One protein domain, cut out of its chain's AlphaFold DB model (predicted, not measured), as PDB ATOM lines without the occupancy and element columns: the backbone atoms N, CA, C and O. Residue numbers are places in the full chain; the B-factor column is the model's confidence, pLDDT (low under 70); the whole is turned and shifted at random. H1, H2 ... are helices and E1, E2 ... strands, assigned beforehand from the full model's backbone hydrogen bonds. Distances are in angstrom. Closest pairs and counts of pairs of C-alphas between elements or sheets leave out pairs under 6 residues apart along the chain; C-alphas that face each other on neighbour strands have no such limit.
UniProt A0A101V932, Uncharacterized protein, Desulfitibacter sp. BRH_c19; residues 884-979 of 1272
ATOM      1  N   ASP A 884     140.144 154.815 130.504       86.69
ATOM      2  CA  ASP A 884     140.087 156.159 129.909       86.69
ATOM      3  C   ASP A 884     140.884 156.278 128.596       86.69
ATOM      4  O   ASP A 884     140.437 156.944 127.662       86.69
ATOM      5  N   GLU A 885     142.039 155.615 128.485       85.69
ATOM      6  CA  GLU A 885     142.835 155.596 127.247       85.69
ATOM      7  C   GLU A 885     142.156 154.768 126.151       85.69
ATOM      8  O   GLU A 885     142.131 155.187 124.998       85.69
ATOM      9  N   ALA A 886     141.542 153.634 126.498       85.00
ATOM     10  CA  ALA A 886     140.770 152.815 125.566       85.00
ATOM     11  C   ALA A 886     139.544 153.577 125.033       85.00
ATOM     12  O   ALA A 886     139.293 153.559 123.829       85.00
ATOM     13  N   ILE A 887     138.828 154.303 125.907       90.94
ATOM     14  CA  ILE A 887     137.722 155.193 125.515       90.94
ATOM     15  C   ILE A 887     138.225 156.300 124.579       90.94
ATOM     16  O   ILE A 887     137.592 156.569 123.558       90.94
ATOM     17  N   ALA A 888     139.369 156.925 124.880       88.50
ATOM     18  CA  ALA A 888     139.932 157.985 124.046       88.50
ATOM     19  C   ALA A 888     140.357 157.483 122.655       88.50
ATOM     20  O   ALA A 888     140.049 158.144 121.661       88.50
ATOM     21  N   LEU A 889     141.005 156.314 122.585       84.56
ATOM     22  CA  LEU A 889     141.448 155.687 121.338       84.56
ATOM     23  C   LEU A 889     140.267 155.257 120.461       84.56
ATOM     24  O   LEU A 889     140.232 155.595 119.279       84.56
ATOM     25  N   ASP A 890     139.264 154.584 121.031       90.06
ATOM     26  CA  ASP A 890     138.084 154.147 120.272       90.06
ATOM     27  C   ASP A 890     137.223 155.341 119.815       90.06
ATOM     28  O   ASP A 890     136.693 155.340 118.703       90.06
ATOM     29  N   ARG A 891     137.148 156.417 120.613       93.06
ATOM     30  CA  ARG A 891     136.507 157.682 120.209       93.06
ATOM     31  C   ARG A 891     137.228 158.356 119.036       93.06
ATOM     32  O   ARG A 891     136.577 159.011 118.220       93.06
ATOM     33  N   GLU A 892     138.556 158.265 118.966       89.88
ATOM     34  CA  GLU A 892     139.341 158.822 117.855       89.88
ATOM     35  C   GLU A 892     139.275 157.957 116.593       89.88
ATOM     36  O   GLU A 892     139.200 158.511 115.496       89.88
ATOM     37  N   ALA A 893     139.220 156.633 116.744       82.69
ATOM     38  CA  ALA A 893     139.062 155.682 115.645       82.69
ATOM     39  C   ALA A 893     137.660 155.712 115.010       82.69
ATOM     40  O   ALA A 893     137.506 155.372 113.834       82.69
ATOM     41  N   LEU A 894     136.638 156.142 115.758       90.38
ATOM     42  CA  LEU A 894     135.285 156.331 115.241       90.38
ATOM     43  C   LEU A 894     135.227 157.574 114.335       90.38
ATOM     44  O   LEU A 894     135.104 158.718 114.793       90.38
ATOM     45  N   THR A 895     135.319 157.341 113.025       93.25
ATOM     46  CA  THR A 895     135.349 158.380 111.983       93.25
ATOM     47  C   THR A 895     134.126 158.300 111.068       93.25
ATOM     48  O   THR A 895     133.282 157.418 111.207       93.25
ATOM     49  N   TRP A 896     134.003 159.239 110.121       91.62
ATOM     50  CA  TRP A 896     132.917 159.220 109.134       91.62
ATOM     51  C   TRP A 896     132.893 157.924 108.326       91.62
ATOM     52  O   TRP A 896     131.825 157.356 108.114       91.62
ATOM     53  N   ASP A 897     134.063 157.421 107.933       88.00
ATOM     54  CA  ASP A 897     134.176 156.178 107.169       88.00
ATOM     55  C   ASP A 897     133.625 154.975 107.938       88.00
ATOM     56  O   ASP A 897     133.095 154.053 107.326       88.00
ATOM     57  N   SER A 898     133.657 155.028 109.272       85.81
ATOM     58  CA  SER A 898     133.093 154.000 110.147       85.81
ATOM     59  C   SER A 898     131.559 153.968 110.152       85.81
ATOM     60  O   SER A 898     130.989 152.984 110.613       85.81
ATOM     61  N   ILE A 899     130.877 155.028 109.687       91.75
ATOM     62  CA  ILE A 899     129.409 155.154 109.777       91.75
ATOM     63  C   ILE A 899     128.705 155.528 108.461       91.75
ATOM     64  O   ILE A 899     127.487 155.408 108.385       91.75
ATOM     65  N   LYS A 900     129.424 155.962 107.416       87.88
ATOM     66  CA  LYS A 900     128.843 156.600 106.215       87.88
ATOM     67  C   LYS A 900     127.928 155.723 105.348       87.88
ATOM     68  O   LYS A 900     127.116 156.262 104.594       87.88
ATOM     69  N   GLY A 901     128.041 154.396 105.427       89.12
ATOM     70  CA  GLY A 901     127.345 153.488 104.507       89.12
ATOM     71  C   GLY A 901     127.727 153.779 103.049       89.12
ATOM     72  O   GLY A 901     128.901 153.977 102.745       89.12
ATOM     73  N   ALA A 902     126.737 153.868 102.157       83.25
ATOM     74  CA  ALA A 902     126.947 154.226 100.748       83.25
ATOM     75  C   ALA A 902     127.050 155.749 100.491       83.25
ATOM     76  O   ALA A 902     127.172 156.181  99.345       83.25
ATOM     77  N   ASN A 903     127.011 156.590 101.534       87.88
ATOM     78  CA  ASN A 903     127.130 158.042 101.384       87.88
ATOM     79  C   ASN A 903     128.598 158.474 101.227       87.88
ATOM     80  O   ASN A 903     129.494 157.963 101.898       87.88
ATOM     81  N   SER A 904     128.851 159.482 100.392       80.62
ATOM     82  CA  SER A 904     130.202 159.999 100.140       80.62
ATOM     83  C   SER A 904     130.658 161.055 101.158       80.62
ATOM     84  O   SER A 904     131.819 161.044 101.565       80.62
ATOM     85  N   THR A 905     129.769 161.942 101.630       89.19
ATOM     86  CA  THR A 905     130.101 163.034 102.572       89.19
ATOM     87  C   THR A 905     129.022 163.240 103.645       89.19
ATOM     88  O   THR A 905     127.856 162.911 103.430       89.19
ATOM     89  N   GLN A 906     129.397 163.825 104.796       91.12
ATOM     90  CA  GLN A 906     128.454 164.187 105.876       91.12
ATOM     91  C   GLN A 906     127.452 165.275 105.453       91.12
ATOM     92  O   GLN A 906     126.350 165.340 105.990       91.12
ATOM     93  N   ASP A 907     127.805 166.097 104.461       89.44
ATOM     94  CA  ASP A 907     126.980 167.212 103.979       89.44
ATOM     95  C   ASP A 907     125.975 166.811 102.881       89.44
ATOM     96  O   ASP A 907     125.242 167.655 102.360       89.44
ATOM     97  N   SER A 908     125.942 165.533 102.494       86.38
ATOM     98  CA  SER A 908     125.064 165.038 101.432       86.38
ATOM     99  C   SER A 908     124.554 163.623 101.709       86.38
ATOM    100  O   SER A 908     124.716 162.715 100.891       86.38
ATOM    101  N   VAL A 909     123.908 163.435 102.860       89.81
ATOM    102  CA  VAL A 909     123.337 162.140 103.245       89.81
ATOM    103  C   VAL A 909     122.008 161.927 102.516       89.81
ATOM    104  O   VAL A 909     121.062 162.701 102.676       89.81
ATOM    105  N   THR A 910     121.949 160.894 101.675       85.62
ATOM    106  CA  THR A 910     120.807 160.579 100.788       85.62
ATOM    107  C   THR A 910     120.326 159.134 100.902       85.62
ATOM    108  O   THR A 910     119.277 158.801 100.349       85.62
ATOM    109  N   VAL A 911     121.067 158.293 101.620       81.31
ATOM    110  CA  VAL A 911     120.764 156.882 101.879       81.31
ATOM    111  C   VAL A 911     121.149 156.530 103.321       81.31
ATOM    112  O   VAL A 911     121.816 157.323 103.993       81.31
ATOM    113  N   SER A 912     120.723 155.366 103.813       89.06
ATOM    114  CA  SER A 912     120.999 154.913 105.185       89.06
ATOM    115  C   SER A 912     122.499 154.874 105.519       89.06
ATOM    116  O   SER A 912     123.346 154.641 104.653       89.06
ATOM    117  N   LEU A 913     122.818 155.105 106.795       89.12
ATOM    118  CA  LEU A 913     124.140 154.854 107.373       89.12
ATOM    119  C   LEU A 913     124.374 153.336 107.506       89.12
ATOM    120  O   LEU A 913     123.494 152.538 107.183       89.12
ATOM    121  N   VAL A 914     125.558 152.925 107.971       84.94
ATOM    122  CA  VAL A 914     125.857 151.500 108.230       84.94
ATOM    123  C   VAL A 914     124.782 150.881 109.139       84.94
ATOM    124  O   VAL A 914     124.426 151.469 110.162       84.94
ATOM    125  N   ASN A 915     124.268 149.705 108.758       78.88
ATOM    126  CA  ASN A 915     123.216 148.987 109.480       78.88
ATOM    127  C   ASN A 915     123.737 147.632 110.008       78.88
ATOM    128  O   ASN A 915     124.014 146.754 109.188       78.88
ATOM    129  N   PRO A 916     123.841 147.430 111.337       80.06
ATOM    130  CA  PRO A 916     123.605 148.406 112.410       80.06
ATOM    131  C   PRO A 916     124.793 149.367 112.616       80.06
ATOM    132  O   PRO A 916     125.917 149.083 112.201       80.06
ATOM    133  N   LEU A 917     124.565 150.495 113.302       88.06
ATOM    134  CA  LEU A 917     125.651 151.396 113.716       88.06
ATOM    135  C   LEU A 917     126.611 150.686 114.697       88.06
ATOM    136  O   LEU A 917     126.150 149.859 115.487       88.06
ATOM    137  N   PRO A 918     127.921 151.019 114.719       91.06
ATOM    138  CA  PRO A 918     128.890 150.349 115.588       91.06
ATOM    139  C   PRO A 918     128.500 150.420 117.068       91.06
ATOM    140  O   PRO A 918     128.322 151.512 117.607       91.06
ATOM    141  N   THR A 919     128.409 149.269 117.735       91.81
ATOM    142  CA  THR A 919     128.038 149.170 119.159       91.81
ATOM    143  C   THR A 919     129.224 148.880 120.084       91.81
ATOM    144  O   THR A 919     129.057 148.890 121.304       91.81
ATOM    145  N   ALA A 920     130.423 148.636 119.542       87.62
ATOM    146  CA  ALA A 920     131.643 148.374 120.308       87.62
ATOM    147  C   ALA A 920     132.904 148.886 119.588       87.62
ATOM    148  O   ALA A 920     132.950 148.911 118.358       87.62
ATOM    149  N   GLY A 921     133.918 149.290 120.360       84.75
ATOM    150  CA  GLY A 921     135.226 149.726 119.861       84.75
ATOM    151  C   GLY A 921     136.307 148.639 119.944       84.75
ATOM    152  O   GLY A 921     136.194 147.684 120.717       84.75
ATOM    153  N   ALA A 922     137.374 148.785 119.152       78.94
ATOM    154  CA  ALA A 922     138.450 147.795 119.024       78.94
ATOM    155  C   ALA A 922     139.227 147.557 120.333       78.94
ATOM    156  O   ALA A 922     139.842 146.506 120.504       78.94
ATOM    157  N   ASN A 923     139.164 148.497 121.281       83.94
ATOM    158  CA  ASN A 923     139.790 148.389 122.598       83.94
ATOM    159  C   ASN A 923     138.802 147.940 123.693       83.94
ATOM    160  O   ASN A 923     139.061 148.132 124.888       83.94
ATOM    161  N   GLY A 924     137.677 147.318 123.320       81.31
ATOM    162  CA  GLY A 924     136.707 146.723 124.247       81.31
ATOM    163  C   GLY A 924     135.815 147.743 124.959       81.31
ATOM    164  O   GLY A 924     135.439 147.527 126.112       81.31
ATOM    165  N   THR A 925     135.535 148.874 124.311       90.94
ATOM    166  CA  THR A 925     134.566 149.885 124.764       90.94
ATOM    167  C   THR A 925     133.170 149.593 124.199       90.94
ATOM    168  O   THR A 925     133.041 148.946 123.160       90.94
ATOM    169  N   SER A 926     132.116 150.061 124.872       91.25
ATOM    170  CA  SER A 926     130.722 150.000 124.409       91.25
ATOM    171  C   SER A 926     130.286 151.348 123.842       91.25
ATOM    172  O   SER A 926     130.581 152.388 124.432       91.25
ATOM    173  N   ILE A 927     129.563 151.334 122.721       95.31
ATOM    174  CA  ILE A 927     129.127 152.537 122.004       95.31
ATOM    175  C   ILE A 927     127.597 152.571 121.933       95.31
ATOM    176  O   ILE A 927     126.968 151.639 121.435       95.31
ATOM    177  N   THR A 928     126.993 153.669 122.391       93.44
ATOM    178  CA  THR A 928     125.544 153.921 122.284       93.44
ATOM    179  C   THR A 928     125.261 155.209 121.522       93.44
ATOM    180  O   THR A 928     125.964 156.200 121.719       93.44
ATOM    181  N   TRP A 929     124.212 155.224 120.697       94.94
ATOM    182  CA  TRP A 929     123.931 156.316 119.763       94.94
ATOM    183  C   TRP A 929     122.645 157.082 120.090       94.94
ATOM    184  O   TRP A 929     121.603 156.491 120.373       94.94
ATOM    185  N   SER A 930     122.705 158.407 119.958       91.56
ATOM    186  CA  SER A 930     121.558 159.323 120.028       91.56
ATOM    187  C   SER A 930     121.578 160.309 118.859       91.56
ATOM    188  O   SER A 930     122.651 160.632 118.354       91.56
ATOM    189  N   THR A 931     120.421 160.834 118.451       93.38
ATOM    190  CA  THR A 931     120.332 161.863 117.403       93.38
ATOM    191  C   THR A 931     119.456 163.043 117.828       93.38
ATOM    192  O   THR A 931     118.469 162.848 118.540       93.38
ATOM    193  N   ASP A 932     119.826 164.253 117.400       88.50
ATOM    194  CA  ASP A 932     119.097 165.501 117.651       88.50
ATOM    195  C   ASP A 932     118.980 166.345 116.357       88.50
ATOM    196  O   ASP A 932     120.013 166.674 115.760       88.50
ATOM    197  N   PRO A 933     117.763 166.697 115.890       81.00
ATOM    198  CA  PRO A 933     116.469 166.270 116.427       81.00
ATOM    199  C   PRO A 933     116.180 164.790 116.151       81.00
ATOM    200  O   PRO A 933     116.569 164.237 115.119       81.00
ATOM    201  N   ALA A 934     115.465 164.151 117.080       72.38
ATOM    202  CA  ALA A 934     115.024 162.767 116.937       72.38
ATOM    203  C   ALA A 934     114.109 162.588 115.712       72.38
ATOM    204  O   ALA A 934     113.270 163.443 115.433       72.38
ATOM    205  N   GLY A 935     114.255 161.463 115.005       71.50
ATOM    206  CA  GLY A 935     113.360 161.067 113.908       71.50
ATOM    207  C   GLY A 935     113.943 161.160 112.496       71.50
ATOM    208  O   GLY A 935     113.326 160.642 111.577       71.50
ATOM    209  N   TRP A 936     115.127 161.745 112.300       85.38
ATOM    210  CA  TRP A 936     115.776 161.743 110.978       85.38
ATOM    211  C   TRP A 936     116.748 160.585 110.764       85.38
ATOM    212  O   TRP A 936     116.967 160.168 109.631       85.38
ATOM    213  N   VAL A 937     117.323 160.060 111.846       86.75
ATOM    214  CA  VAL A 937     118.188 158.878 111.822       86.75
ATOM    215  C   VAL A 937     117.706 157.905 112.889       86.75
ATOM    216  O   VAL A 937     117.604 158.264 114.063       86.75
ATOM    217  N   ASN A 938     117.411 156.668 112.509       86.44
ATOM    218  CA  ASN A 938     117.144 155.608 113.469       86.44
ATOM    219  C   ASN A 938     118.481 155.091 114.015       86.44
ATOM    220  O   ASN A 938     119.252 154.458 113.299       86.44
ATOM    221  N   THR A 939     118.766 155.350 115.290       83.94
ATOM    222  CA  THR A 939     120.062 155.025 115.907       83.94
ATOM    223  C   THR A 939     120.283 153.532 116.150       83.94
ATOM    224  O   THR A 939     121.411 153.134 116.427       83.94
ATOM    225  N   SER A 940     119.242 152.702 116.025       75.25
ATOM    226  CA  SER A 940     119.346 151.241 116.145       75.25
ATOM    227  C   SER A 940     119.636 150.544 114.812       75.25
ATOM    228  O   SER A 940     120.331 149.533 114.797       75.25
ATOM    229  N   THR A 941     119.164 151.107 113.695       76.12
ATOM    230  CA  THR A 941     119.282 150.504 112.354       76.12
ATOM    231  C   THR A 941     120.131 151.323 111.379       76.12
ATOM    232  O   THR A 941     120.358 150.901 110.253       76.12
ATOM    233  N   GLY A 942     120.562 152.531 111.752       80.25
ATOM    234  CA  GLY A 942     121.258 153.457 110.850       80.25
ATOM    235  C   GLY A 942     120.375 154.049 109.739       80.25
ATOM    236  O   GLY A 942     120.875 154.801 108.901       80.25
ATOM    237  N   ALA A 943     119.070 153.747 109.713       80.56
ATOM    238  CA  ALA A 943     118.159 154.213 108.668       80.56
ATOM    239  C   ALA A 943     117.997 155.739 108.686       80.56
ATOM    240  O   ALA A 943     117.779 156.325 109.747       80.56
ATOM    241  N   VAL A 944     118.071 156.377 107.514       87.81
ATOM    242  CA  VAL A 944     117.942 157.836 107.358       87.81
ATOM    243  C   VAL A 944     116.613 158.172 106.687       87.81
ATOM    244  O   VAL A 944     116.349 157.745 105.565       87.81
ATOM    245  N   ILE A 945     115.791 158.980 107.351       84.00
ATOM    246  CA  ILE A 945     114.539 159.510 106.806       84.00
ATOM    247  C   ILE A 945     114.860 160.819 106.084       84.00
ATOM    248  O   ILE A 945     115.453 161.724 106.665       84.00
ATOM    249  N   ARG A 946     114.492 160.937 104.804       85.38
ATOM    250  CA  ARG A 946     114.741 162.157 104.019       85.38
ATOM    251  C   ARG A 946     113.549 163.114 104.074       85.38
ATOM    252  O   ARG A 946     112.424 162.663 103.858       85.38
ATOM    253  N   PRO A 947     113.773 164.422 104.289       75.12
ATOM    254  CA  PRO A 947     112.714 165.424 104.242       75.12
ATOM    255  C   PRO A 947     112.145 165.555 102.820       75.12
ATOM    256  O   PRO A 947     112.835 165.276 101.834       75.12
ATOM    257  N   SER A 948     110.887 165.982 102.695       60.81
ATOM    258  CA  SER A 948     110.283 166.280 101.390       60.81
ATOM    259  C   SER A 948     111.039 167.407 100.670       60.81
ATOM    260  O   SER A 948     111.698 168.228 101.313       60.81
ATOM    261  N   TYR A 949     110.921 167.481  99.338       49.88
ATOM    262  CA  TYR A 949     111.541 168.547  98.536       49.88
ATOM    263  C   TYR A 949     111.200 169.955  99.065       49.88
ATOM    264  O   TYR A 949     112.080 170.806  99.190       49.88
ATOM    265  N   THR A 950     109.939 170.184  99.449       51.59
ATOM    266  CA  THR A 950     109.433 171.466  99.972       51.59
ATOM    267  C   THR A 950     109.879 171.766 101.402       51.59
ATOM    268  O   THR A 950     110.002 172.933 101.773       51.59
ATOM    269  N   ALA A 951     110.174 170.742 102.209       65.12
ATOM    270  CA  ALA A 951     110.702 170.920 103.559       65.12
ATOM    271  C   ALA A 951     112.178 171.361 103.573       65.12
ATOM    272  O   ALA A 951     112.648 171.842 104.614       65.12
ATOM    273  N   GLY A 952     112.883 171.222 102.441       75.94
ATOM    274  CA  GLY A 952     114.304 171.531 102.281       75.94
ATOM    275  C   GLY A 952     115.220 170.571 103.045       75.94
ATOM    276  O   GLY A 952     114.763 169.737 103.828       75.94
ATOM    277  N   ASP A 953     116.530 170.677 102.809       89.25
ATOM    278  CA  ASP A 953     117.527 169.868 103.518       89.25
ATOM    279  C   ASP A 953     117.412 170.070 105.041       89.25
ATOM    280  O   ASP A 953     117.118 171.171 105.523       89.25
ATOM    281  N   LYS A 954     117.653 169.007 105.813       87.88
ATOM    282  CA  LYS A 954     117.618 169.047 107.283       87.88
ATOM    283  C   LYS A 954     118.961 168.646 107.859       87.88
ATOM    284  O   LYS A 954     119.641 167.778 107.326       87.88
ATOM    285  N   THR A 955     119.329 169.270 108.972       90.88
ATOM    286  CA  THR A 955     120.552 168.939 109.703       90.88
ATOM    287  C   THR A 955     120.204 168.108 110.930       90.88
ATOM    288  O   THR A 955     119.309 168.485 111.686       90.88
ATOM    289  N   ALA A 956     120.917 167.001 111.130       90.12
ATOM    290  CA  ALA A 956     120.819 166.169 112.324       90.12
ATOM    291  C   ALA A 956     122.213 165.944 112.917       90.12
ATOM    292  O   ALA A 956     123.164 165.638 112.195       90.12
ATOM    293  N   THR A 957     122.348 166.084 114.233       94.69
ATOM    294  CA  THR A 957     123.574 165.727 114.949       94.69
ATOM    295  C   THR A 957     123.430 164.317 115.498       94.69
ATOM    296  O   THR A 957     122.528 164.033 116.283       94.69
ATOM    297  N   LEU A 958     124.309 163.418 115.064       95.56
ATOM    298  CA  LEU A 958     124.392 162.044 115.543       95.56
ATOM    299  C   LEU A 958     125.539 161.946 116.558       95.56
ATOM    300  O   LEU A 958     126.683 162.242 116.221       95.56
ATOM    301  N   THR A 959     125.246 161.536 117.790       95.75
ATOM    302  CA  THR A 959     126.209 161.476 118.897       95.75
ATOM    303  C   THR A 959     126.391 160.042 119.381       95.75
ATOM    304  O   THR A 959     125.442 159.412 119.843       95.75
ATOM    305  N   ALA A 960     127.625 159.546 119.301       95.62
ATOM    306  CA  ALA A 960     128.080 158.323 119.950       95.62
ATOM    307  C   ALA A 960     128.553 158.632 121.368       95.62
ATOM    308  O   ALA A 960     129.340 159.559 121.554       95.62
ATOM    309  N   THR A 961     128.133 157.831 122.340       96.31
ATOM    310  CA  THR A 961     128.671 157.801 123.706       96.31
ATOM    311  C   THR A 961     129.478 156.519 123.866       96.31
ATOM    312  O   THR A 961     128.928 155.432 123.709       96.31
ATOM    313  N   ILE A 962     130.778 156.658 124.122       96.38
ATOM    314  CA  ILE A 962     131.748 155.576 124.274       96.38
ATOM    315  C   ILE A 962     132.024 155.401 125.766       96.38
ATOM    316  O   ILE A 962     132.405 156.360 126.441       96.38
ATOM    317  N   SER A 963     131.843 154.182 126.262       91.69
ATOM    318  CA  SER A 963     131.919 153.832 127.683       91.69
ATOM    319  C   SER A 963     132.732 152.555 127.900       91.69
ATOM    320  O   SER A 963     132.813 151.690 127.024       91.69
ATOM    321  N   LYS A 964     133.359 152.424 129.069       91.38
ATOM    322  CA  LYS A 964     134.040 151.200 129.512       91.38
ATOM    323  C   LYS A 964     134.090 151.180 131.033       91.38
ATOM    324  O   LYS A 964     134.377 152.206 131.647       91.38
ATOM    325  N   ASP A 965     133.839 150.020 131.635       85.62
ATOM    326  CA  ASP A 965     133.808 149.872 133.092       85.62
ATOM    327  C   ASP A 965     135.097 150.401 133.744       85.62
ATOM    328  O   ASP A 965     136.206 149.959 133.435       85.62
ATOM    329  N   GLY A 966     134.943 151.357 134.664       83.44
ATOM    330  CA  GLY A 966     136.052 152.003 135.373       83.44
ATOM    331  C   GLY A 966     136.674 153.221 134.675       83.44
ATOM    332  O   GLY A 966     137.603 153.791 135.243       83.44
ATOM    333  N   GLY A 967     136.178 153.628 133.501       86.62
ATOM    334  CA  GLY A 967     136.547 154.868 132.803       86.62
ATOM    335  C   GLY A 967     135.421 155.910 132.790       86.62
ATOM    336  O   GLY A 967     134.302 155.645 133.225       86.62
ATOM    337  N   THR A 968     135.723 157.113 132.305       91.25
ATOM    338  CA  THR A 968     134.771 158.220 132.137       91.25
ATOM    339  C   THR A 968     134.225 158.236 130.713       91.25
ATOM    340  O   THR A 968     134.996 158.369 129.762       91.25
ATOM    341  N   ASP A 969     132.901 158.170 130.566       93.94
ATOM    342  CA  ASP A 969     132.238 158.198 129.259       93.94
ATOM    343  C   ASP A 969     132.620 159.439 128.440       93.94
ATOM    344  O   ASP A 969     132.637 160.569 128.943       93.94
ATOM    345  N   GLN A 970     132.887 159.240 127.150       94.44
ATOM    346  CA  GLN A 970     133.170 160.324 126.212       94.44
ATOM    347  C   GLN A 970     132.245 160.266 125.005       94.44
ATOM    348  O   GLN A 970     131.844 159.194 124.562       94.44
ATOM    349  N   THR A 971     131.943 161.428 124.429       95.44
ATOM    350  CA  THR A 971     131.058 161.525 123.266       95.44
ATOM    351  C   THR A 971     131.787 161.960 121.999       95.44
ATOM    352  O   THR A 971     132.683 162.809 122.044       95.44
ATOM    353  N   LYS A 972     131.347 161.448 120.848       94.81
ATOM    354  CA  LYS A 972     131.749 161.900 119.510       94.81
ATOM    355  C   LYS A 972     130.503 162.247 118.700       94.81
ATOM    356  O   LYS A 972     129.600 161.426 118.596       94.81
ATOM    357  N   SER A 973     130.471 163.444 118.117       94.69
ATOM    358  CA  SER A 973     129.334 163.910 117.317       94.69
ATOM    359  C   SER A 973     129.688 164.053 115.839       94.69
ATOM    360  O   SER A 973     130.785 164.501 115.503       94.69
ATOM    361  N   PHE A 974     128.725 163.724 114.985       95.19
ATOM    362  CA  PHE A 974     128.743 163.892 113.535       95.19
ATOM    363  C   PHE A 974     127.573 164.788 113.138       95.19
ATOM    364  O   PHE A 974     126.446 164.564 113.582       95.19
ATOM    365  N   THR A 975     127.829 165.805 112.323       94.50
ATOM    366  CA  THR A 975     126.782 166.715 111.847       94.50
ATOM    367  C   THR A 975     126.420 166.315 110.432       94.50
ATOM    368  O   THR A 975     127.238 166.451 109.530       94.50
ATOM    369  N   LEU A 976     125.206 165.809 110.249       94.94
ATOM    370  CA  LEU A 976     124.725 165.284 108.980       94.94
ATOM    371  C   LEU A 976     123.795 166.298 108.322       94.94
ATOM    372  O   LEU A 976     122.854 166.767 108.960       94.94
ATOM    373  N   THR A 977     124.014 166.586 107.041       94.06
ATOM    374  CA  THR A 977     123.036 167.282 106.198       94.06
ATOM    375  C   THR A 977     122.296 166.245 105.367       94.06
ATOM    376  O   THR A 977     122.825 165.680 104.409       94.06
ATOM    377  N   ILE A 978     121.058 165.978 105.766       93.06
ATOM    378  CA  ILE A 978     120.165 165.031 105.116       93.06
ATOM    379  C   ILE A 978     119.467 165.766 103.984       93.06
ATOM    380  O   ILE A 978     118.695 166.707 104.203       93.06
ATOM    381  N   LYS A 979     119.769 165.340 102.760       87.50
ATOM    382  CA  LYS A 979     119.269 166.000 101.562       87.50
ATOM    383  C   LYS A 979     117.786 165.723 101.404       87.50
ATOM    384  O   LYS A 979     117.355 164.564 101.453       87.50
TER     385      LYS A 979
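Overview. This is residues 884 to 979 of the 1272 residues of an uncharacterized protein of Desulfitibacter sp. BRH_c19 (UniProt A0A101V932). With little regular structure, this is a rod built on a strongly twisted three-strand sheet, with H1 and the loops of residues 894 to 925 over one face. The 96 printed residues run H1, E1, E2, E3, the sheet being antiparallel in that order; the class is mixed, with 36 residues in named elements. It is compact, radius of gyration of the C-alphas 13.8 A, spanning 48 by 22 by 19 A.

Along the chain. Find C-alpha 884 at (140.087, 156.159, 129.909); H1 runs to 893. Strands follow: E1, 926 to 932; E2, 954 to 963, 29.2 A; E3, 970 to 978, 25.2 A, ending at (120.165, 165.031, 105.116).

Arrangement. E1, E2 and E3 form a meander, each strand the antiparallel neighbour of the one before; look for N 928 and O 961, 2.9 A, and N 958 and O 974, 2.8 A. H1, with every O i to N i+4 pair within hydrogen-bond range, is on the sheet, making two layers, helix over sheet; its closest C-alphas to E2 are Ile 887 and Ile 962, 6.1 A.

Size, cuts and confidence. The printed part has no cut. H1 to E1 and E1 to E2 are long links; pLDDT is under 70 at residues 948 to 951.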